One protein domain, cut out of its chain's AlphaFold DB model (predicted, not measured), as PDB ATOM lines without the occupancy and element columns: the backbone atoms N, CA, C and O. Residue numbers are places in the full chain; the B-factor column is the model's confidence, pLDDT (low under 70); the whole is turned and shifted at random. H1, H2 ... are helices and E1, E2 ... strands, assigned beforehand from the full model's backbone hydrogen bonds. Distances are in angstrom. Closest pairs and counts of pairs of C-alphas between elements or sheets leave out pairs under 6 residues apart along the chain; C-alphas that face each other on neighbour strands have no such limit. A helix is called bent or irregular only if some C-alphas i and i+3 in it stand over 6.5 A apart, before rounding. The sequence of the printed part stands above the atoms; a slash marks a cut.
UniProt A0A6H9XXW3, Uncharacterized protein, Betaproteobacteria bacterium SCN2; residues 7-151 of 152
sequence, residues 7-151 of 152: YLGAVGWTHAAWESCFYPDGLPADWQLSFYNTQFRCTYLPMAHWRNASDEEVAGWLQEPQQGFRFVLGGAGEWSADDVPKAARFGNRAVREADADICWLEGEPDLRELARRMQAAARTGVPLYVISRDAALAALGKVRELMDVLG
ATOM      1  N   TYR A   7     -37.874  12.303   0.268       96.50
ATOM      2  CA  TYR A   7     -37.716  13.690   0.686       96.50
ATOM      3  C   TYR A   7     -36.231  14.022   0.772       96.50
ATOM      4  O   TYR A   7     -35.517  13.434   1.578       96.50
ATOM      5  N   LEU A   8     -35.771  14.972  -0.041       97.06
ATOM      6  CA  LEU A   8     -34.400  15.475  -0.000       97.06
ATOM      7  C   LEU A   8     -34.340  16.807   0.752       97.06
ATOM      8  O   LEU A   8     -35.167  17.697   0.512       97.06
ATOM      9  N   GLY A   9     -33.336  16.948   1.614       97.25
ATOM     10  CA  GLY A   9     -33.046  18.189   2.319       97.25
ATOM     11  C   GLY A   9     -31.718  18.188   3.069       97.25
ATOM     12  O   GLY A   9     -30.872  17.314   2.880       97.25
ATOM     13  N   ALA A  10     -31.544  19.172   3.945       97.94
ATOM     14  CA  ALA A  10     -30.372  19.345   4.794       97.94
ATOM     15  C   ALA A  10     -30.759  19.594   6.262       97.94
ATOM     16  O   ALA A  10     -31.936  19.761   6.604       97.94
ATOM     17  N   VAL A  11     -29.756  19.594   7.142       97.56
ATOM     18  CA  VAL A  11     -29.870  20.101   8.513       97.56
ATOM     19  C   VAL A  11     -29.934  21.623   8.464       97.56
ATOM     20  O   VAL A  11     -28.937  22.287   8.201       97.56
ATOM     21  N   GLY A  12     -31.120  22.173   8.718       95.00
ATOM     22  CA  GLY A  12     -31.404  23.594   8.551       95.00
ATOM     23  C   GLY A  12     -31.250  24.086   7.107       95.00
ATOM     24  O   GLY A  12     -30.866  23.354   6.194       95.00
ATOM     25  N   TRP A  13     -31.541  25.369   6.914       94.31
ATOM     26  CA  TRP A  13     -31.454  26.046   5.618       94.31
ATOM     27  C   TRP A  13     -30.510  27.258   5.639       94.31
ATOM     28  O   TRP A  13     -30.127  27.758   4.589       94.31
ATOM     29  N   THR A  14     -30.092  27.736   6.807       92.31
ATOM     30  CA  THR A  14     -29.208  28.902   6.949       92.31
ATOM     31  C   THR A  14     -27.746  28.457   6.990       92.31
ATOM     32  O   THR A  14     -27.235  28.111   8.055       92.31
ATOM     33  N   HIS A  15     -27.072  28.464   5.839       91.50
ATOM     34  CA  HIS A  15     -25.659  28.087   5.717       91.50
ATOM     35  C   HIS A  15     -24.871  29.189   5.014       91.50
ATOM     36  O   HIS A  15     -25.204  29.553   3.890       91.50
ATOM     37  N   ALA A  16     -23.787  29.676   5.624       88.88
ATOM     38  CA  ALA A  16     -22.954  30.727   5.025       88.88
ATOM     39  C   ALA A  16     -22.367  30.306   3.663       88.88
ATOM     40  O   ALA A  16     -22.281  31.103   2.739       88.88
ATOM     41  N   ALA A  17     -22.032  29.020   3.498       90.31
ATOM     42  CA  ALA A  17     -21.541  28.473   2.231       90.31
ATOM     43  C   ALA A  17     -22.588  28.476   1.096       90.31
ATOM     44  O   ALA A  17     -22.248  28.207  -0.054       90.31
ATOM     45  N   TRP A  18     -23.864  28.719   1.409       93.81
ATOM     46  CA  TRP A  18     -24.937  28.814   0.418       93.81
ATOM     47  C   TRP A  18     -25.154  30.241  -0.078       93.81
ATOM     48  O   TRP A  18     -25.794  30.420  -1.117       93.81
ATOM     49  N   GLU A  19     -24.621  31.246   0.619       88.38
ATOM     50  CA  GLU A  19     -24.653  32.634   0.163       88.38
ATOM     51  C   GLU A  19     -23.938  32.749  -1.188       88.38
ATOM     52  O   GLU A  19     -22.865  32.174  -1.392       88.38
ATOM     53  N   SER A  20     -24.580  33.419  -2.146       83.00
ATOM     54  CA  SER A  20     -24.081  33.632  -3.515       83.00
ATOM     55  C   SER A  20     -23.814  32.369  -4.355       83.00
ATOM     56  O   SER A  20     -23.478  32.479  -5.532       83.00
ATOM     57  N   CYS A  21     -23.977  31.163  -3.796       87.88
ATOM     58  CA  CYS A  21     -23.814  29.884  -4.503       87.88
ATOM     59  C   CYS A  21     -25.147  29.161  -4.724       87.88
ATOM     60  O   CYS A  21     -25.347  28.506  -5.745       87.88
ATOM     61  N   PHE A  22     -26.049  29.259  -3.750       93.06
ATOM     62  CA  PHE A  22     -27.377  28.653  -3.781       93.06
ATOM     63  C   PHE A  22     -28.466  29.704  -3.597       93.06
ATOM     64  O   PHE A  22     -29.442  29.706  -4.345       93.06
ATOM     65  N   TYR A  23     -28.284  30.617  -2.641       93.69
ATOM     66  CA  TYR A  23     -29.169  31.761  -2.479       93.69
ATOM     67  C   TYR A  23     -28.804  32.881  -3.459       93.69
ATOM     68  O   TYR A  23     -27.617  33.179  -3.612       93.69
ATOM     69  N   PRO A  24     -29.800  33.530  -4.091       91.44
ATOM     70  CA  PRO A  24     -29.577  34.747  -4.858       91.44
ATOM     71  C   PRO A  24     -28.898  35.828  -4.015       91.44
ATOM     72  O   PRO A  24     -29.183  35.965  -2.820       91.44
ATOM     73  N   ASP A  25     -28.040  36.621  -4.652       89.81
ATOM     74  CA  ASP A  25     -27.353  37.728  -3.989       89.81
ATOM     75  C   ASP A  25     -28.355  38.705  -3.360       89.81
ATOM     76  O   ASP A  25     -29.303  39.163  -4.002       89.81
ATOM     77  N   GLY A  26     -28.136  39.026  -2.083       86.69
ATOM     78  CA  GLY A  26     -28.989  39.939  -1.323       86.69
ATOM     79  C   GLY A  26     -30.342  39.361  -0.888       86.69
ATOM     80  O   GLY A  26     -31.194  40.136  -0.454       86.69
ATOM     81  N   LEU A  27     -30.563  38.041  -0.979       89.62
ATOM     82  CA  LEU A  27     -31.784  37.417  -0.461       89.62
ATOM     83  C   LEU A  27     -31.905  37.640   1.065       89.62
ATOM     84  O   LEU A  27     -31.010  37.224   1.807       89.62
ATOM     85  N   PRO A  28     -33.008  38.233   1.561       89.81
ATOM     86  CA  PRO A  28     -33.235  38.390   2.996       89.81
ATOM     87  C   PRO A  28     -33.289  37.046   3.732       89.81
ATOM     88  O   PRO A  28     -33.824  36.068   3.207       89.81
ATOM     89  N   ALA A  29     -32.802  37.009   4.976       85.81
ATOM     90  CA  ALA A  29     -32.795  35.800   5.808       85.81
ATOM     91  C   ALA A  29     -34.196  35.180   5.966       85.81
ATOM     92  O   ALA A  29     -34.363  33.974   5.791       85.81
ATOM     93  N   ASP A  30     -35.215  36.015   6.182       84.81
ATOM     94  CA  ASP A  30     -36.606  35.576   6.356       84.81
ATOM     95  C   ASP A  30     -37.197  34.924   5.095       84.81
ATOM     96  O   ASP A  30     -38.194  34.211   5.169       84.81
ATOM     97  N   TRP A  31     -36.576  35.128   3.927       89.12
ATOM     98  CA  TRP A  31     -36.991  34.524   2.657       89.12
ATOM     99  C   TRP A  31     -36.181  33.276   2.293       89.12
ATOM    100  O   TRP A  31     -36.533  32.573   1.342       89.12
ATOM    101  N   GLN A  32     -35.115  32.958   3.036       92.25
ATOM    102  CA  GLN A  32     -34.262  31.804   2.741       92.25
ATOM    103  C   GLN A  32     -35.030  30.488   2.816       92.25
ATOM    104  O   GLN A  32     -34.857  29.648   1.939       92.25
ATOM    105  N   LEU A  33     -35.917  30.309   3.801       92.00
ATOM    106  CA  LEU A  33     -36.734  29.095   3.899       92.00
ATOM    107  C   LEU A  33     -37.711  28.970   2.720       92.00
ATOM    108  O   LEU A  33     -37.857  27.887   2.149       92.00
ATOM    109  N   SER A  34     -38.344  30.077   2.323       89.69
ATOM    110  CA  SER A  34     -39.248  30.108   1.170       89.69
ATOM    111  C   SER A  34     -38.510  29.742  -0.117       89.69
ATOM    112  O   SER A  34     -38.989  28.900  -0.879       89.69
ATOM    113  N   PHE A  35     -37.300  30.278  -0.323       91.62
ATOM    114  CA  PHE A  35     -36.442  29.895  -1.443       91.62
ATOM    115  C   PHE A  35     -36.001  28.428  -1.356       91.62
ATOM    116  O   PHE A  35     -36.162  27.676  -2.318       91.62
ATOM    117  N   TYR A  36     -35.493  27.997  -0.200       94.06
ATOM    118  CA  TYR A  36     -35.018  26.636   0.059       94.06
ATOM    119  C   TYR A  36     -36.072  25.587  -0.301       94.06
ATOM    120  O   TYR A  36     -35.788  24.603  -0.982       94.06
ATOM    121  N   ASN A  37     -37.319  25.835   0.084       90.31
ATOM    122  CA  ASN A  37     -38.433  24.940  -0.179       90.31
ATOM    123  C   ASN A  37     -38.816  24.835  -1.674       90.31
ATOM    124  O   ASN A  37     -39.457  23.873  -2.099       90.31
ATOM    125  N   THR A  38     -38.387  25.770  -2.523       89.44
ATOM    126  CA  THR A  38     -38.520  25.568  -3.976       89.44
ATOM    127  C   THR A  38     -37.637  24.417  -4.466       89.44
ATOM    128  O   THR A  38     -38.034  23.679  -5.369       89.44
ATOM    129  N   GLN A  39     -36.491  24.211  -3.812       91.62
ATOM    130  CA  GLN A  39     -35.444  23.269  -4.214       91.62
ATOM    131  C   GLN A  39     -35.502  21.936  -3.461       91.62
ATOM    132  O   GLN A  39     -35.120  20.904  -4.011       91.62
ATOM    133  N   PHE A  40     -35.975  21.958  -2.216       93.81
ATOM    134  CA  PHE A  40     -35.984  20.817  -1.305       93.81
ATOM    135  C   PHE A  40     -37.369  20.605  -0.699       93.81
ATOM    136  O   PHE A  40     -38.186  21.522  -0.640       93.81
ATOM    137  N   ARG A  41     -37.656  19.377  -0.257       93.31
ATOM    138  CA  ARG A  41     -38.987  18.991   0.256       93.31
ATOM    139  C   ARG A  41     -38.994  18.683   1.747       93.31
ATOM    140  O   ARG A  41     -40.055  18.436   2.317       93.31
ATOM    141  N   CYS A  42     -37.841  18.721   2.398       96.06
ATOM    142  CA  CYS A  42     -37.775  18.676   3.846       96.06
ATOM    143  C   CYS A  42     -36.589  19.463   4.388       96.06
ATOM    144  O   CYS A  42     -35.652  19.792   3.664       96.06
ATOM    145  N   THR A  43     -36.601  19.709   5.690       97.00
ATOM    146  CA  THR A  43     -35.427  20.136   6.456       97.00
ATOM    147  C   THR A  43     -35.406  19.381   7.772       97.00
ATOM    148  O   THR A  43     -36.461  19.134   8.362       97.00
ATOM    149  N   TYR A  44     -34.218  19.028   8.248       98.12
ATOM    150  CA  TYR A  44     -34.050  18.578   9.623       98.12
ATOM    151  C   TYR A  44     -33.831  19.783  10.529       98.12
ATOM    152  O   TYR A  44     -33.016  20.654  10.225       98.12
ATOM    153  N   LEU A  45     -34.556  19.832  11.640       96.75
ATOM    154  CA  LEU A  45     -34.380  20.820  12.693       96.75
ATOM    155  C   LEU A  45     -33.784  20.128  13.921       96.75
ATOM    156  O   LEU A  45     -34.463  19.293  14.527       96.75
ATOM    157  N   PRO A  46     -32.553  20.477  14.332       96.00
ATOM    158  CA  PRO A  46     -32.001  20.007  15.595       96.00
ATOM    159  C   PRO A  46     -32.913  20.362  16.772       96.00
ATOM    160  O   PRO A  46     -33.560  21.411  16.761       96.00
ATOM    161  N   MET A  47     -32.916  19.519  17.810       94.75
ATOM    162  CA  MET A  47     -33.807  19.667  18.969       94.75
ATOM    163  C   MET A  47     -33.770  21.068  19.586       94.75
ATOM    164  O   MET A  47     -34.809  21.686  19.802       94.75
ATOM    165  N   ALA A  48     -32.569  21.604  19.804       93.44
ATOM    166  CA  ALA A  48     -32.390  22.937  20.369       93.44
ATOM    167  C   ALA A  48     -33.029  24.045  19.512       93.44
ATOM    168  O   ALA A  48     -33.529  25.022  20.060       93.44
ATOM    169  N   HIS A  49     -33.050  23.892  18.187       94.50
ATOM    170  CA  HIS A  49     -33.560  24.916  17.281       94.50
ATOM    171  C   HIS A  49     -35.088  25.015  17.379       94.50
ATOM    172  O   HIS A  49     -35.616  26.055  17.765       94.50
ATOM    173  N   TRP A  50     -35.816  23.924  17.123       94.94
ATOM    174  CA  TRP A  50     -37.282  23.976  17.160       94.94
ATOM    175  C   TRP A  50     -37.840  24.146  18.579       94.94
ATOM    176  O   TRP A  50     -38.956  24.637  18.743       94.94
ATOM    177  N   ARG A  51     -37.077  23.778  19.617       94.75
ATOM    178  CA  ARG A  51     -37.464  23.974  21.021       94.75
ATOM    179  C   ARG A  51     -37.415  25.438  21.461       94.75
ATOM    180  O   ARG A  51     -38.192  25.817  22.342       94.75
ATOM    181  N   ASN A  52     -36.493  26.208  20.890       94.81
ATOM    182  CA  ASN A  52     -36.261  27.611  21.231       94.81
ATOM    183  C   ASN A  52     -36.959  28.586  20.278       94.81
ATOM    184  O   ASN A  52     -37.091  29.750  20.631       94.81
ATOM    185  N   ALA A  53     -37.432  28.108  19.125       94.50
ATOM    186  CA  ALA A  53     -38.225  28.906  18.201       94.50
ATOM    187  C   ALA A  53     -39.516  29.409  18.863       94.50
ATOM    188  O   ALA A  53     -40.217  28.631  19.529       94.50
ATOM    189  N   SER A  54     -39.830  30.684  18.656       94.81
ATOM    190  CA  SER A  54     -41.076  31.318  19.074       94.81
ATOM    191  C   SER A  54     -42.259  30.835  18.230       94.81
ATOM    192  O   SER A  54     -42.099  30.175  17.197       94.81
ATOM    193  N   ASP A  55     -43.472  31.138  18.680       93.31
ATOM    194  CA  ASP A  55     -44.678  30.763  17.942       93.31
ATOM    195  C   ASP A  55     -44.798  31.554  16.635       93.31
ATOM    196  O   ASP A  55     -45.249  31.007  15.631       93.31
ATOM    197  N   GLU A  56     -44.331  32.804  16.615       92.19
ATOM    198  CA  GLU A  56     -44.257  33.638  15.417       92.19
ATOM    199  C   GLU A  56     -43.251  33.087  14.401       92.19
ATOM    200  O   GLU A  56     -43.568  33.031  13.213       92.19
ATOM    201  N   GLU A  57     -42.073  32.632  14.848       92.50
ATOM    202  CA  GLU A  57     -41.071  32.010  13.973       92.50
ATOM    203  C   GLU A  57     -41.625  30.735  13.331       92.50
ATOM    204  O   GLU A  57     -41.598  30.586  12.108       92.50
ATOM    205  N   VAL A  58     -42.203  29.840  14.141       93.31
ATOM    206  CA  VAL A  58     -42.809  28.601  13.634       93.31
ATOM    207  C   VAL A  58     -43.986  28.910  12.710       93.31
ATOM    208  O   VAL A  58     -44.102  28.298  11.649       93.31
ATOM    209  N   ALA A  59     -44.843  29.874  13.058       91.12
ATOM    210  CA  ALA A  59     -45.931  30.303  12.187       91.12
ATOM    211  C   ALA A  59     -45.393  30.823  10.847       91.12
ATOM    212  O   ALA A  59     -45.884  30.395   9.804       91.12
ATOM    213  N   GLY A  60     -44.353  31.662  10.861       89.56
ATOM    214  CA  GLY A  60     -43.665  32.152   9.666       89.56
ATOM    215  C   GLY A  60     -43.147  31.014   8.789       89.56
ATOM    216  O   GLY A  60     -43.437  30.967   7.594       89.56
ATOM    217  N   TRP A  61     -42.491  30.017   9.386       91.00
ATOM    218  CA  TRP A  61     -42.016  28.833   8.664       91.00
ATOM    219  C   TRP A  61     -43.143  28.007   8.036       91.00
ATOM    220  O   TRP A  61     -42.921  27.289   7.060       91.00
ATOM    221  N   LEU A  62     -44.359  28.091   8.577       88.00
ATOM    222  CA  LEU A  62     -45.531  27.367   8.092       88.00
ATOM    223  C   LEU A  62     -46.388  28.169   7.099       88.00
ATOM    224  O   LEU A  62     -47.247  27.562   6.452       88.00
ATOM    225  N   GLN A  63     -46.165  29.474   6.935       79.00
ATOM    226  CA  GLN A  63     -46.989  30.338   6.074       79.00
ATOM    227  C   GLN A  63     -46.852  30.000   4.580       79.00
ATOM    228  O   GLN A  63     -47.836  30.052   3.847       79.00
ATOM    229  N   GLU A  64     -45.667  29.580   4.134       65.50
ATOM    230  CA  GLU A  64     -45.333  29.474   2.704       65.50
ATOM    231  C   GLU A  64     -44.834  28.119   2.163       65.50
ATOM    232  O   GLU A  64     -44.530  28.047   0.965       65.50
ATOM    233  N   PRO A  65     -44.751  27.004   2.921       61.25
ATOM    234  CA  PRO A  65     -44.269  25.793   2.300       61.25
ATOM    235  C   PRO A  65     -45.187  25.275   1.178       61.25
ATOM    236  O   PRO A  65     -46.347  24.939   1.433       61.25
ATOM    237  N   GLN A  66     -44.651  25.155  -0.047       63.78
ATOM    238  CA  GLN A  66     -45.113  24.248  -1.103       63.78
ATOM    239  C   GLN A  66     -45.742  22.983  -0.502       63.78
ATOM    240  O   GLN A  66     -45.244  22.405   0.471       63.78
ATOM    241  N   GLN A  67     -46.861  22.553  -1.090       68.25
ATOM    242  CA  GLN A  67     -47.590  21.380  -0.617       68.25
ATOM    243  C   GLN A  67     -46.648  20.176  -0.472       68.25
ATOM    244  O   GLN A  67     -45.963  19.791  -1.417       68.25
ATOM    245  N   GLY A  68     -46.645  19.579   0.720       83.81
ATOM    246  CA  GLY A  68     -45.869  18.380   1.024       83.81
ATOM    247  C   GLY A  68     -44.546  18.616   1.751       83.81
ATOM    248  O   GLY A  68     -43.964  17.628   2.179       83.81
ATOM    249  N   PHE A  69     -44.085  19.857   1.959       92.00
ATOM    250  CA  PHE A  69     -42.847  20.091   2.719       92.00
ATOM    251  C   PHE A  69     -42.930  19.563   4.160       92.00
ATOM    252  O   PHE A  69     -43.947  19.748   4.841       92.00
ATOM    253  N   ARG A  70     -41.852  18.926   4.636       94.88
ATOM    254  CA  ARG A  70     -41.774  18.302   5.968       94.88
ATOM    255  C   ARG A  70     -40.661  18.892   6.830       94.88
ATOM    256  O   ARG A  70     -39.534  19.067   6.373       94.88
ATOM    257  N   PHE A  71     -40.958  19.104   8.108       96.25
ATOM    258  CA  PHE A  71     -39.965  19.420   9.133       96.25
ATOM    259  C   PHE A  71     -39.655  18.149   9.918       96.25
ATOM    260  O   PHE A  71     -40.510  17.649  10.649       96.25
ATOM    261  N   VAL A  72     -38.445  17.615   9.758       97.38
ATOM    262  CA  VAL A  72     -37.979  16.470  10.545       97.38
ATOM    263  C   VAL A  72     -37.413  17.005  11.856       97.38
ATOM    264  O   VAL A  72     -36.391  17.687  11.868       97.38
ATOM    265  N   LEU A  73     -38.112  16.756  12.957       97.50
ATOM    266  CA  LEU A  73     -37.785  17.284  14.275       97.50
ATOM    267  C   LEU A  73     -36.843  16.328  15.004       97.50
ATOM    268  O   LEU A  73     -37.202  15.182  15.288       97.50
ATOM    269  N   GLY A  74     -35.648  16.824  15.308       96.00
ATOM    270  CA  GLY A  74     -34.597  16.069  15.972       96.00
ATOM    271  C   GLY A  74     -34.865  15.750  17.440       96.00
ATOM    272  O   GLY A  74     -35.720  16.367  18.082       96.00
ATOM    273  N   GLY A  75     -34.083  14.813  17.973       89.69
ATOM    274  CA  GLY A  75     -34.125  14.375  19.372       89.69
ATOM    275  C   GLY A  75     -34.658  12.953  19.492       89.69
ATOM    276  O   GLY A  75     -35.693  12.747  20.123       89.69
ATOM    277  N   ALA A  76     -33.985  12.004  18.830       75.50
ATOM    278  CA  ALA A  76     -34.315  10.581  18.681       75.50
ATOM    279  C   ALA A  76     -34.631   9.832  20.002       75.50
ATOM    280  O   ALA A  76     -33.877   8.977  20.453       75.50
ATOM    281  N   GLY A  77     -35.783  10.130  20.610       71.06
ATOM    282  CA  GLY A  77     -36.261   9.542  21.866       71.06
ATOM    283  C   GLY A  77     -36.049  10.402  23.117       71.06
ATOM    284  O   GLY A  77     -36.467   9.995  24.195       71.06
ATOM    285  N   GLU A  78     -35.469  11.596  22.996       81.00
ATOM    286  CA  GLU A  78     -35.122  12.464  24.139       81.00
ATOM    287  C   GLU A  78     -36.205  13.505  24.476       81.00
ATOM    288  O   GLU A  78     -35.978  14.427  25.260       81.00
ATOM    289  N   TRP A  79     -37.390  13.386  23.872       91.25
ATOM    290  CA  TRP A  79     -38.468  14.355  24.060       91.25
ATOM    291  C   TRP A  79     -39.071  14.245  25.463       91.25
ATOM    292  O   TRP A  79     -39.536  13.181  25.872       91.25
ATOM    293  N   SER A  80     -39.112  15.366  26.180       90.88
ATOM    294  CA  SER A  80     -39.839  15.508  27.438       90.88
ATOM    295  C   SER A  80     -41.319  15.843  27.200       90.88
ATOM    296  O   SER A  80     -41.758  16.103  26.078       90.88
ATOM    297  N   ALA A  81     -42.118  15.879  28.270       90.94
ATOM    298  CA  ALA A  81     -43.511  16.325  28.187       90.94
ATOM    299  C   ALA A  81     -43.644  17.773  27.662       90.94
ATOM    300  O   ALA A  81     -44.609  18.081  26.964       90.94
ATOM    301  N   ASP A  82     -42.650  18.627  27.926       91.62
ATOM    302  CA  ASP A  82     -42.623  20.029  27.478       91.62
ATOM    303  C   ASP A  82     -42.359  20.172  25.972       91.62
ATOM    304  O   ASP A  82     -42.615  21.222  25.377       91.62
ATOM    305  N   ASP A  83     -41.850  19.119  25.336       93.62
ATOM    306  CA  ASP A  83     -41.527  19.104  23.911       93.62
ATOM    307  C   ASP A  83     -42.738  18.826  23.033       93.62
ATOM    308  O   ASP A  83     -42.831  19.344  21.921       93.62
ATOM    309  N   VAL A  84     -43.697  18.054  23.544       91.62
ATOM    310  CA  VAL A  84     -44.926  17.693  22.831       91.62
ATOM    311  C   VAL A  84     -45.699  18.926  22.342       91.62
ATOM    312  O   VAL A  84     -45.959  19.000  21.137       91.62
ATOM    313  N   PRO A  85     -46.041  19.925  23.186       94.25
ATOM    314  CA  PRO A  85     -46.746  21.115  22.710       94.25
ATOM    315  C   PRO A  85     -45.896  21.944  21.739       94.25
ATOM    316  O   PRO A  85     -46.431  22.497  20.780       94.25
ATOM    317  N   LYS A  86     -44.571  21.986  21.922       94.94
ATOM    318  CA  LYS A  86     -43.663  22.720  21.029       94.94
ATOM    319  C   LYS A  86     -43.582  22.089  19.640       94.94
ATOM    320  O   LYS A  86     -43.598  22.812  18.645       94.94
ATOM    321  N   ALA A  87     -43.525  20.764  19.563       94.50
ATOM    322  CA  ALA A  87     -43.573  20.026  18.306       94.50
ATOM    323  C   ALA A  87     -44.959  20.122  17.642       94.50
ATOM    324  O   ALA A  87     -45.049  20.217  16.419       94.50
ATOM    325  N   ALA A  88     -46.041  20.172  18.430       94.12
ATOM    326  CA  ALA A  88     -47.409  20.273  17.920       94.12
ATOM    327  C   ALA A  88     -47.666  21.548  17.094       94.12
ATOM    328  O   ALA A  88     -48.520  21.531  16.207       94.12
ATOM    329  N   ARG A  89     -46.893  22.623  17.312       95.19
ATOM    330  CA  ARG A  89     -46.958  23.871  16.524       95.19
ATOM    331  C   ARG A  89     -46.723  23.654  15.027       95.19
ATOM    332  O   ARG A  89     -47.294  24.369  14.214       95.19
ATOM    333  N   PHE A  90     -45.948  22.634  14.656       93.88
ATOM    334  CA  PHE A  90     -45.680  22.255  13.262       93.88
ATOM    335  C   PHE A  90     -46.834  21.471  12.608       93.88
ATOM    336  O   PHE A  90     -46.807  21.209  11.401       93.88
ATOM    337  N   GLY A  91     -47.849  21.083  13.389       92.62
ATOM    338  CA  GLY A  91     -49.044  20.394  12.919       92.62
ATOM    339  C   GLY A  91     -48.732  19.133  12.113       92.62
ATOM    340  O   GLY A  91     -47.857  18.340  12.452       92.62
ATOM    341  N   ASN A  92     -49.435  18.960  10.994       90.69
ATOM    342  CA  ASN A  92     -49.263  17.806  10.112       90.69
ATOM    343  C   ASN A  92     -47.964  17.832   9.288       90.69
ATOM    344  O   ASN A  92     -47.738  16.900   8.518       90.69
ATOM    345  N   ARG A  93     -47.133  18.876   9.392       91.12
ATOM    346  CA  ARG A  93     -45.861  18.981   8.662       91.12
ATOM    347  C   ARG A  93     -44.667  18.463   9.456       91.12
ATOM    348  O   ARG A  93     -43.622  18.235   8.848       91.12
ATOM    349  N   ALA A  94     -44.814  18.253  10.763       94.31
ATOM    350  CA  ALA A  94     -43.781  17.624  11.572       94.31
ATOM    351  C   ALA A  94     -43.677  16.122  11.302       94.31
ATOM    352  O   ALA A  94     -44.674  15.420  11.136       94.31
ATOM    353  N   VAL A  95     -42.440  15.641  11.326       95.12
ATOM    354  CA  VAL A  95     -42.082  14.227  11.375       95.12
ATOM    355  C   VAL A  95     -41.064  14.087  12.493       95.12
ATOM    356  O   VAL A  95     -40.105  14.851  12.547       95.12
ATOM    357  N   ARG A  96     -41.271  13.156  13.418       94.81
ATOM    358  CA  ARG A  96     -40.310  12.931  14.503       94.81
ATOM    359  C   ARG A  96     -39.136  12.150  13.943       94.81
ATOM    360  O   ARG A  96     -39.353  11.187  13.217       94.81
ATOM    361  N   GLU A  97     -37.915  12.518  14.314       95.19
ATOM    362  CA  GLU A  97     -36.717  11.769  13.919       95.19
ATOM    363  C   GLU A  97     -36.839  10.273  14.242       95.19
ATOM    364  O   GLU A  97     -36.510   9.439  13.409       95.19
ATOM    365  N   ALA A  98     -37.384   9.936  15.415       92.44
ATOM    366  CA  ALA A  98     -37.582   8.550  15.844       92.44
ATOM    367  C   ALA A  98     -38.584   7.758  14.977       92.44
ATOM    368  O   ALA A  98     -38.540   6.532  14.968       92.44
ATOM    369  N   ASP A  99     -39.474   8.455  14.266       92.94
ATOM    370  CA  ASP A  99     -40.534   7.864  13.445       92.94
ATOM    371  C   ASP A  99     -40.206   7.944  11.935       92.94
ATOM    372  O   ASP A  99     -41.002   7.514  11.100       92.94
ATOM    373  N   ALA A 100     -39.049   8.511  11.567       94.06
ATOM    374  CA  ALA A 100     -38.623   8.720  10.187       94.06
ATOM    375  C   ALA A 100     -37.559   7.700   9.757       94.06
ATOM    376  O   ALA A 100     -36.576   7.477  10.462       94.06
ATOM    377  N   ASP A 101     -37.689   7.150   8.546       96.00
ATOM    378  CA  ASP A 101     -36.570   6.466   7.893       96.00
ATOM    379  C   ASP A 101     -35.621   7.526   7.318       96.00
ATOM    380  O   ASP A 101     -35.903   8.133   6.284       96.00
ATOM    381  N   ILE A 102     -34.523   7.805   8.026       96.44
ATOM    382  CA  ILE A 102     -33.553   8.831   7.632       96.44
ATOM    383  C   ILE A 102     -32.312   8.185   7.009       96.44
ATOM    384  O   ILE A 102     -31.712   7.246   7.541       96.44
ATOM    385  N   CYS A 103     -31.882   8.727   5.874       96.94
ATOM    386  CA  CYS A 103     -30.562   8.514   5.307       96.94
ATOM    387  C   CYS A 103     -29.728   9.781   5.471       96.94
ATOM    388  O   CYS A 103     -29.929  10.763   4.759       96.94
ATOM    389  N   TRP A 104     -28.777   9.747   6.401       96.88
ATOM    390  CA  TRP A 104     -27.838  10.843   6.594       96.88
ATOM    391  C   TRP A 104     -26.792  10.861   5.479       96.88
ATOM    392  O   TRP A 104     -26.192   9.830   5.182       96.88
ATOM    393  N   LEU A 105     -26.578  12.033   4.885       96.38
ATOM    394  CA  LEU A 105     -25.462  12.296   3.984       96.38
ATOM    395  C   LEU A 105     -24.416  13.132   4.715       96.38
ATOM    396  O   LEU A 105     -24.751  14.129   5.356       96.38
ATOM    397  N   GLU A 106     -23.163  12.735   4.574       94.12
ATOM    398  CA  GLU A 106     -22.002  13.472   5.053       94.12
ATOM    399  C   GLU A 106     -20.851  13.172   4.092       94.12
ATOM    400  O   GLU A 106     -20.516  12.008   3.865       94.12
ATOM    401  N   GLY A 107     -20.301  14.206   3.454       92.69
ATOM    402  CA  GLY A 107     -19.322  14.042   2.385       92.69
ATOM    403  C   GLY A 107     -19.905  13.423   1.108       92.69
ATOM    404  O   GLY A 107     -20.979  13.799   0.634       92.69
ATOM    405  N   GLU A 108     -19.155  12.507   0.488       93.25
ATOM    406  CA  GLU A 108     -19.533  11.909  -0.794       93.25
ATOM    407  C   GLU A 108     -20.559  10.771  -0.621       93.25
ATOM    408  O   GLU A 108     -20.281   9.800   0.085       93.25
ATOM    409  N   PRO A 109     -21.740  10.850  -1.271       93.94
ATOM    410  CA  PRO A 109     -22.783   9.846  -1.103       93.94
ATOM    411  C   PRO A 109     -22.475   8.539  -1.850       93.94
ATOM    412  O   PRO A 109     -22.111   8.556  -3.027       93.94
ATOM    413  N   ASP A 110     -22.751   7.395  -1.215       95.62
ATOM    414  CA  ASP A 110     -22.840   6.105  -1.910       95.62
ATOM    415  C   ASP A 110     -24.153   6.032  -2.706       95.62
ATOM    416  O   ASP A 110     -25.225   5.701  -2.189       95.62
ATOM    417  N   LEU A 111     -24.067   6.354  -3.997       95.19
ATOM    418  CA  LEU A 111     -25.219   6.395  -4.897       95.19
ATOM    419  C   LEU A 111     -25.867   5.023  -5.113       95.19
ATOM    420  O   LEU A 111     -27.071   4.951  -5.364       95.19
ATOM    421  N   ARG A 112     -25.106   3.927  -5.009       96.06
ATOM    422  CA  ARG A 112     -25.657   2.576  -5.186       96.06
ATOM    423  C   ARG A 112     -26.525   2.206  -3.992       96.06
ATOM    424  O   ARG A 112     -27.630   1.691  -4.172       96.06
ATOM    425  N   GLU A 113     -26.033   2.476  -2.791       95.75
ATOM    426  CA  GLU A 113     -26.788   2.236  -1.567       95.75
ATOM    427  C   GLU A 113     -28.023   3.144  -1.481       95.75
ATOM    428  O   GLU A 113     -29.120   2.668  -1.178       95.75
ATOM    429  N   LEU A 114     -27.889   4.424  -1.844       96.50
ATOM    430  CA  LEU A 114     -29.026   5.343  -1.911       96.50
ATOM    431  C   LEU A 114     -30.100   4.871  -2.889       96.50
ATOM    432  O   LEU A 114     -31.273   4.834  -2.521       96.50
ATOM    433  N   ALA A 115     -29.716   4.442  -4.094       96.62
ATOM    434  CA  ALA A 115     -30.661   3.911  -5.072       96.62
ATOM    435  C   ALA A 115     -31.436   2.710  -4.509       96.62
ATOM    436  O   ALA A 115     -32.661   2.638  -4.633       96.62
ATOM    437  N   ARG A 116     -30.740   1.792  -3.823       96.56
ATOM    438  CA  ARG A 116     -31.353   0.627  -3.171       96.56
ATOM    439  C   ARG A 116     -32.374   1.044  -2.109       96.56
ATOM    440  O   ARG A 116     -33.462   0.465  -2.061       96.56
ATOM    441  N   ARG A 117     -32.050   2.039  -1.276       96.50
ATOM    442  CA  ARG A 117     -32.967   2.566  -0.248       96.50
ATOM    443  C   ARG A 117     -34.172   3.279  -0.860       96.50
ATOM    444  O   ARG A 117     -35.293   2.997  -0.448       96.50
ATOM    445  N   MET A 118     -33.976   4.117  -1.878       96.31
ATOM    446  CA  MET A 118     -35.069   4.803  -2.585       96.31
ATOM    447  C   MET A 118     -36.034   3.810  -3.248       96.31
ATOM    448  O   MET A 118     -37.248   3.925  -3.103       96.31
ATOM    449  N   GLN A 119     -35.511   2.774  -3.909       95.00
ATOM    450  CA  GLN A 119     -36.332   1.707  -4.489       95.00
ATOM    451  C   GLN A 119     -37.064   0.888  -3.419       95.00
ATOM    452  O   GLN A 119     -38.195   0.449  -3.632       95.00
ATOM    453  N   ALA A 120     -36.439   0.651  -2.262       94.94
ATOM    454  CA  ALA A 120     -37.113   0.013  -1.138       94.94
ATOM    455  C   ALA A 120     -38.283   0.872  -0.637       94.94
ATOM    456  O   ALA A 120     -39.387   0.342  -0.539       94.94
ATOM    457  N   ALA A 121     -38.070   2.174  -0.434       95.44
ATOM    458  CA  ALA A 121     -39.107   3.131  -0.050       95.44
ATOM    459  C   ALA A 121     -40.267   3.168  -1.061       95.44
ATOM    460  O   ALA A 121     -41.431   3.091  -0.677       95.44
ATOM    461  N   ALA A 122     -39.968   3.172  -2.365       93.12
ATOM    462  CA  ALA A 122     -40.982   3.131  -3.424       93.12
ATOM    463  C   ALA A 122     -41.827   1.849  -3.407       93.12
ATOM    464  O   ALA A 122     -43.017   1.891  -3.711       93.12
ATOM    465  N   ARG A 123     -41.241   0.709  -3.019       94.19
ATOM    466  CA  ARG A 123     -41.972  -0.563  -2.891       94.19
ATOM    467  C   ARG A 123     -42.801  -0.652  -1.614       94.19
ATOM    468  O   ARG A 123     -43.870  -1.249  -1.642       94.19
ATOM    469  N   THR A 124     -42.297  -0.133  -0.495       94.06
ATOM    470  CA  THR A 124     -42.974  -0.227   0.810       94.06
ATOM    471  C   THR A 124     -43.985   0.891   1.032       94.06
ATOM    472  O   THR A 124     -44.862   0.751   1.881       94.06
ATOM    473  N   GLY A 125     -43.865   2.001   0.300       92.94
ATOM    474  CA  GLY A 125     -44.656   3.213   0.512       92.94
ATOM    475  C   GLY A 125     -44.254   3.999   1.765       92.94
ATOM    476  O   GLY A 125     -44.907   4.989   2.093       92.94
ATOM    477  N   VAL A 126     -43.201   3.571   2.471       92.88
ATOM    478  CA  VAL A 126     -42.673   4.269   3.647       92.88
ATOM    479  C   VAL A 126     -41.774   5.411   3.167       92.88
ATOM    480  O   VAL A 126     -40.832   5.141   2.421       92.88
ATOM    481  N   PRO A 127     -42.033   6.669   3.570       95.81
ATOM    482  CA  PRO A 127     -41.199   7.791   3.167       95.81
ATOM    483  C   PRO A 127     -39.750   7.667   3.646       95.81
ATOM    484  O   PRO A 127     -39.507   7.435   4.829       95.81
ATOM    485  N   LEU A 128     -38.806   7.908   2.738       97.44
ATOM    486  CA  LEU A 128     -37.379   8.026   3.023       97.44
ATOM    487  C   LEU A 128     -36.978   9.502   3.050       97.44
ATOM    488  O   LEU A 128     -37.200  10.230   2.082       97.44
ATOM    489  N   TYR A 129     -36.329   9.927   4.128       97.75
ATOM    490  CA  TYR A 129     -35.781  11.271   4.279       97.75
ATOM    491  C   TYR A 129     -34.273  11.232   4.072       97.75
ATOM    492  O   TYR A 129     -33.530  10.754   4.924       97.75
ATOM    493  N   VAL A 130     -33.801  11.735   2.940       98.00
ATOM    494  CA  VAL A 130     -32.375  11.873   2.651       98.00
ATOM    495  C   VAL A 130     -31.929  13.267   3.085       98.00
ATOM    496  O   VAL A 130     -32.367  14.269   2.518       98.00
ATOM    497  N   ILE A 131     -31.086  13.339   4.116       98.12
ATOM    498  CA  ILE A 131     -30.753  14.595   4.795       98.12
ATOM    499  C   ILE A 131     -29.239  14.781   4.862       98.12
ATOM    500  O   ILE A 131     -28.538  13.981   5.479       98.12
ATOM    501  N   SER A 132     -28.734  15.864   4.274       97.56
ATOM    502  CA  SER A 132     -27.325  16.259   4.386       97.56
ATOM    503  C   SER A 132     -27.033  16.944   5.723       97.56
ATOM    504  O   SER A 132     -27.677  17.932   6.078       97.56
ATOM    505  N   ARG A 133     -26.059  16.408   6.470       95.62
ATOM    506  CA  ARG A 133     -25.587  16.961   7.753       95.62
ATOM    507  C   ARG A 133     -24.697  18.183   7.570       95.62
ATOM    508  O   ARG A 133     -24.767  19.114   8.361       95.62
ATOM    509  N   ASP A 134     -23.878  18.154   6.529       94.44
ATOM    510  CA  ASP A 134     -22.878  19.165   6.179       94.44
ATOM    511  C   ASP A 134     -23.385  20.201   5.167       94.44
ATOM    512  O   ASP A 134     -22.639  21.094   4.769       94.44
ATOM    513  N   ALA A 135     -24.645  20.079   4.737       94.12
ATOM    514  CA  ALA A 135     -25.275  20.941   3.746       94.12
ATOM    515  C   ALA A 135     -24.499  21.026   2.413       94.12
ATOM    516  O   ALA A 135     -24.580  22.024   1.690       94.12
ATOM    517  N   ALA A 136     -23.753  19.976   2.052       94.88
ATOM    518  CA  ALA A 136     -22.932  19.957   0.850       94.88
ATOM    519  C   ALA A 136     -23.791  19.946  -0.431       94.88
ATOM    520  O   ALA A 136     -24.345  18.918  -0.832       94.88
ATOM    521  N   LEU A 137     -23.847  21.086  -1.133       94.56
ATOM    522  CA  LEU A 137     -24.634  21.254  -2.366       94.56
ATOM    523  C   LEU A 137     -24.259  20.245  -3.460       94.56
ATOM    524  O   LEU A 137     -25.132  19.781  -4.187       94.56
ATOM    525  N   ALA A 138     -22.981  19.865  -3.555       94.88
ATOM    526  CA  ALA A 138     -22.522  18.865  -4.518       94.88
ATOM    527  C   ALA A 138     -23.119  17.474  -4.240       94.88
ATOM    528  O   ALA A 138     -23.559  16.794  -5.167       94.88
ATOM    529  N   ALA A 139     -23.177  17.056  -2.971       95.38
ATOM    530  CA  ALA A 139     -23.800  15.793  -2.582       95.38
ATOM    531  C   ALA A 139     -25.314  15.835  -2.838       95.38
ATOM    532  O   ALA A 139     -25.856  14.929  -3.466       95.38
ATOM    533  N   LEU A 140     -25.977  16.922  -2.432       96.25
ATOM    534  CA  LEU A 140     -27.406  17.146  -2.680       96.25
ATOM    535  C   LEU A 140     -27.743  17.125  -4.182       96.25
ATOM    536  O   LEU A 140     -28.750  16.539  -4.574       96.25
ATOM    537  N   GLY A 141     -26.884  17.706  -5.026       96.00
ATOM    538  CA  GLY A 141     -27.008  17.672  -6.484       96.00
ATOM    539  C   GLY A 141     -26.969  16.250  -7.047       96.00
ATOM    540  O   GLY A 141     -27.901  15.855  -7.742       96.00
ATOM    541  N   LYS A 142     -25.962  15.450  -6.664       96.50
ATOM    542  CA  LYS A 142     -25.847  14.038  -7.081       96.50
ATOM    543  C   LYS A 142     -27.073  13.209  -6.684       96.50
ATOM    544  O   LYS A 142     -27.518  12.350  -7.441       96.50
ATOM    545  N   VAL A 143     -27.629  13.452  -5.495       96.62
ATOM    546  CA  VAL A 143     -28.834  12.745  -5.036       96.62
ATOM    547  C   VAL A 143     -30.065  13.152  -5.841       96.62
ATOM    548  O   VAL A 143     -30.860  12.286  -6.190       96.62
ATOM    549  N   ARG A 144     -30.211  14.435  -6.187       95.62
ATOM    550  CA  ARG A 144     -31.308  14.898  -7.046       95.62
ATOM    551  C   ARG A 144     -31.234  14.295  -8.450       95.62
ATOM    552  O   ARG A 144     -32.235  13.778  -8.923       95.62
ATOM    553  N   GLU A 145     -30.051  14.266  -9.058       96.25
ATOM    554  CA  GLU A 145     -29.842  13.586 -10.345       96.25
ATOM    555  C   GLU A 145     -30.230  12.101 -10.272       96.25
ATOM    556  O   GLU A 145     -30.881  11.574 -11.172       96.25
ATOM    557  N   LEU A 146     -29.876  11.420  -9.176       96.00
ATOM    558  CA  LEU A 146     -30.272  10.031  -8.958       96.00
ATOM    559  C   LEU A 146     -31.796   9.871  -8.838       96.00
ATOM    560  O   LEU A 146     -32.348   8.924  -9.398       96.00
ATOM    561  N   MET A 147     -32.475  10.777  -8.130       94.38
ATOM    562  CA  MET A 147     -33.940  10.776  -8.027       94.38
ATOM    563  C   MET A 147     -34.594  10.935  -9.403       94.38
ATOM    564  O   MET A 147     -35.483  10.152  -9.738       94.38
ATOM    565  N   ASP A 148     -34.093  11.856 -10.231       93.94
ATOM    566  CA  ASP A 148     -34.583  12.073 -11.598       93.94
ATOM    567  C   ASP A 148     -34.407  10.816 -12.471       93.94
ATOM    568  O   ASP A 148     -35.320  10.428 -13.200       93.94
ATOM    569  N   VAL A 149     -33.261  10.131 -12.360       94.88
ATOM    570  CA  VAL A 149     -32.986   8.866 -13.072       94.88
ATOM    571  C   VAL A 149     -33.930   7.743 -12.633       94.88
ATOM    572  O   VAL A 149     -34.326   6.911 -13.452       94.88
ATOM    573  N   LEU A 150     -34.280   7.688 -11.346       91.12
ATOM    574  CA  LEU A 150     -35.152   6.657 -10.780       91.12
ATOM    575  C   LEU A 150     -36.649   6.992 -10.897       91.12
ATOM    576  O   LEU A 150     -37.474   6.095 -10.716       91.12
ATOM    577  N   GLY A 151     -36.996   8.243 -11.208       88.44
ATOM    578  CA  GLY A 151     -38.374   8.725 -11.301       88.44
ATOM    579  C   GLY A 151     -39.106   8.751  -9.956       88.44
ATOM    580  O   GLY A 151     -40.295   8.428  -9.916       88.44
TER     581      GLY A 151
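What this domain is: This is residues 7 to 151 of the 152 residues of an uncharacterized protein of Betaproteobacteria bacterium SCN2 (UniProt A0A6H9XXW3). What does the model look like? One strongly twisted sheet of six parallel strands, order E4 E3 E2 E1 E6 E5, curls like part of a barrel into a folded sheet, bent back on itself so that E4 E3 E2 face E6 E5, with E1 as the hinge. H1 and H6 cover one face, H5 runs over E6 and E5, H2 and H4 only graze the sheet, and H3 is not on it. What is it made of? The printed part has 145 residues with six named helices and six named strands, in the order E1 H1 E2 H2 H3 E3 H4 E4 E5 H5 E6 H6, class mixed. It is compact, with a radius of gyration of the C-alphas of 15.2 A and spans of 40 by 39 by 26 A.

How they stand to each other: How do the strands pair? E1, residues 7 to 11, is parallel to E2, residues 42 to 45 (N 44 to O 10, 2.9 A), and to E6, residues 128 to 132 (N 130 to O 7, 2.8 A). E3, residues 70 to 73, is parallel to E2 (N 45 to O 72, 2.8 A) and to the edge strand E4, residues 94 to 96 (N 73 to O 95, 2.8 A). The edge strand E5, residues 101 to 105, is parallel to E6 (N 103 to O 129, 2.8 A). Which helices are on the sheet? H1, residues 29 to 39, runs along the strands over E2, height over the sheet 11.0 A, and H6, residues 137 to 150, on the same face, over E6, height 9.9 A. H5, residues 111 to 124, touches H6 with residues 111 to 115 alone, at a steep tilt of 50 degrees, the closest C-alphas being those of Ala 115 and Leu 146, 7.3 A. And the others? H2, residues 47 to 52, touches H4, residues 83 to 88, at 72 degrees, only just about perpendicular, closest C-alphas Arg 51 and Lys 86, 6.3 A. H3, residues 55 to 63, is close to but not clearly touching H1. E1 H1 E2, E2 H2 H3 E3, E3 H4 E4 and E5 H5 E6 are strand-helix-strand units, parallel neighbour strands with helix between, each crossover right-handed. Are the helix backbones regular in hydrogen bonding? Every O i to N i+4 pair is within hydrogen-bond range in H2, H3, H4, H5 and H6; H1 has 3 of 7, with 6 of 8 O i to N i+3 pairs.

Where its parts are: Where are the anchors? C-alpha 7, where E1 begins, is at (-37.716, 13.690, 0.686), and C-alpha 150, where H6 ends, at (-35.152, 6.657, -10.780). How long are the longer elements? H6 is 19.9 A, H5 19.8 A and H1 16.3 A from first to last C-alpha.

The domain as a whole: How large is it? The two C-alphas farthest apart, of Ala 81 and Val 149, are 43.2 A apart. Is anything long, cut or uncertain? The printed part has no cut, the link E1 to H1 is long with 17 residues, and residues 64 to 67 are under 70 in pLDDT.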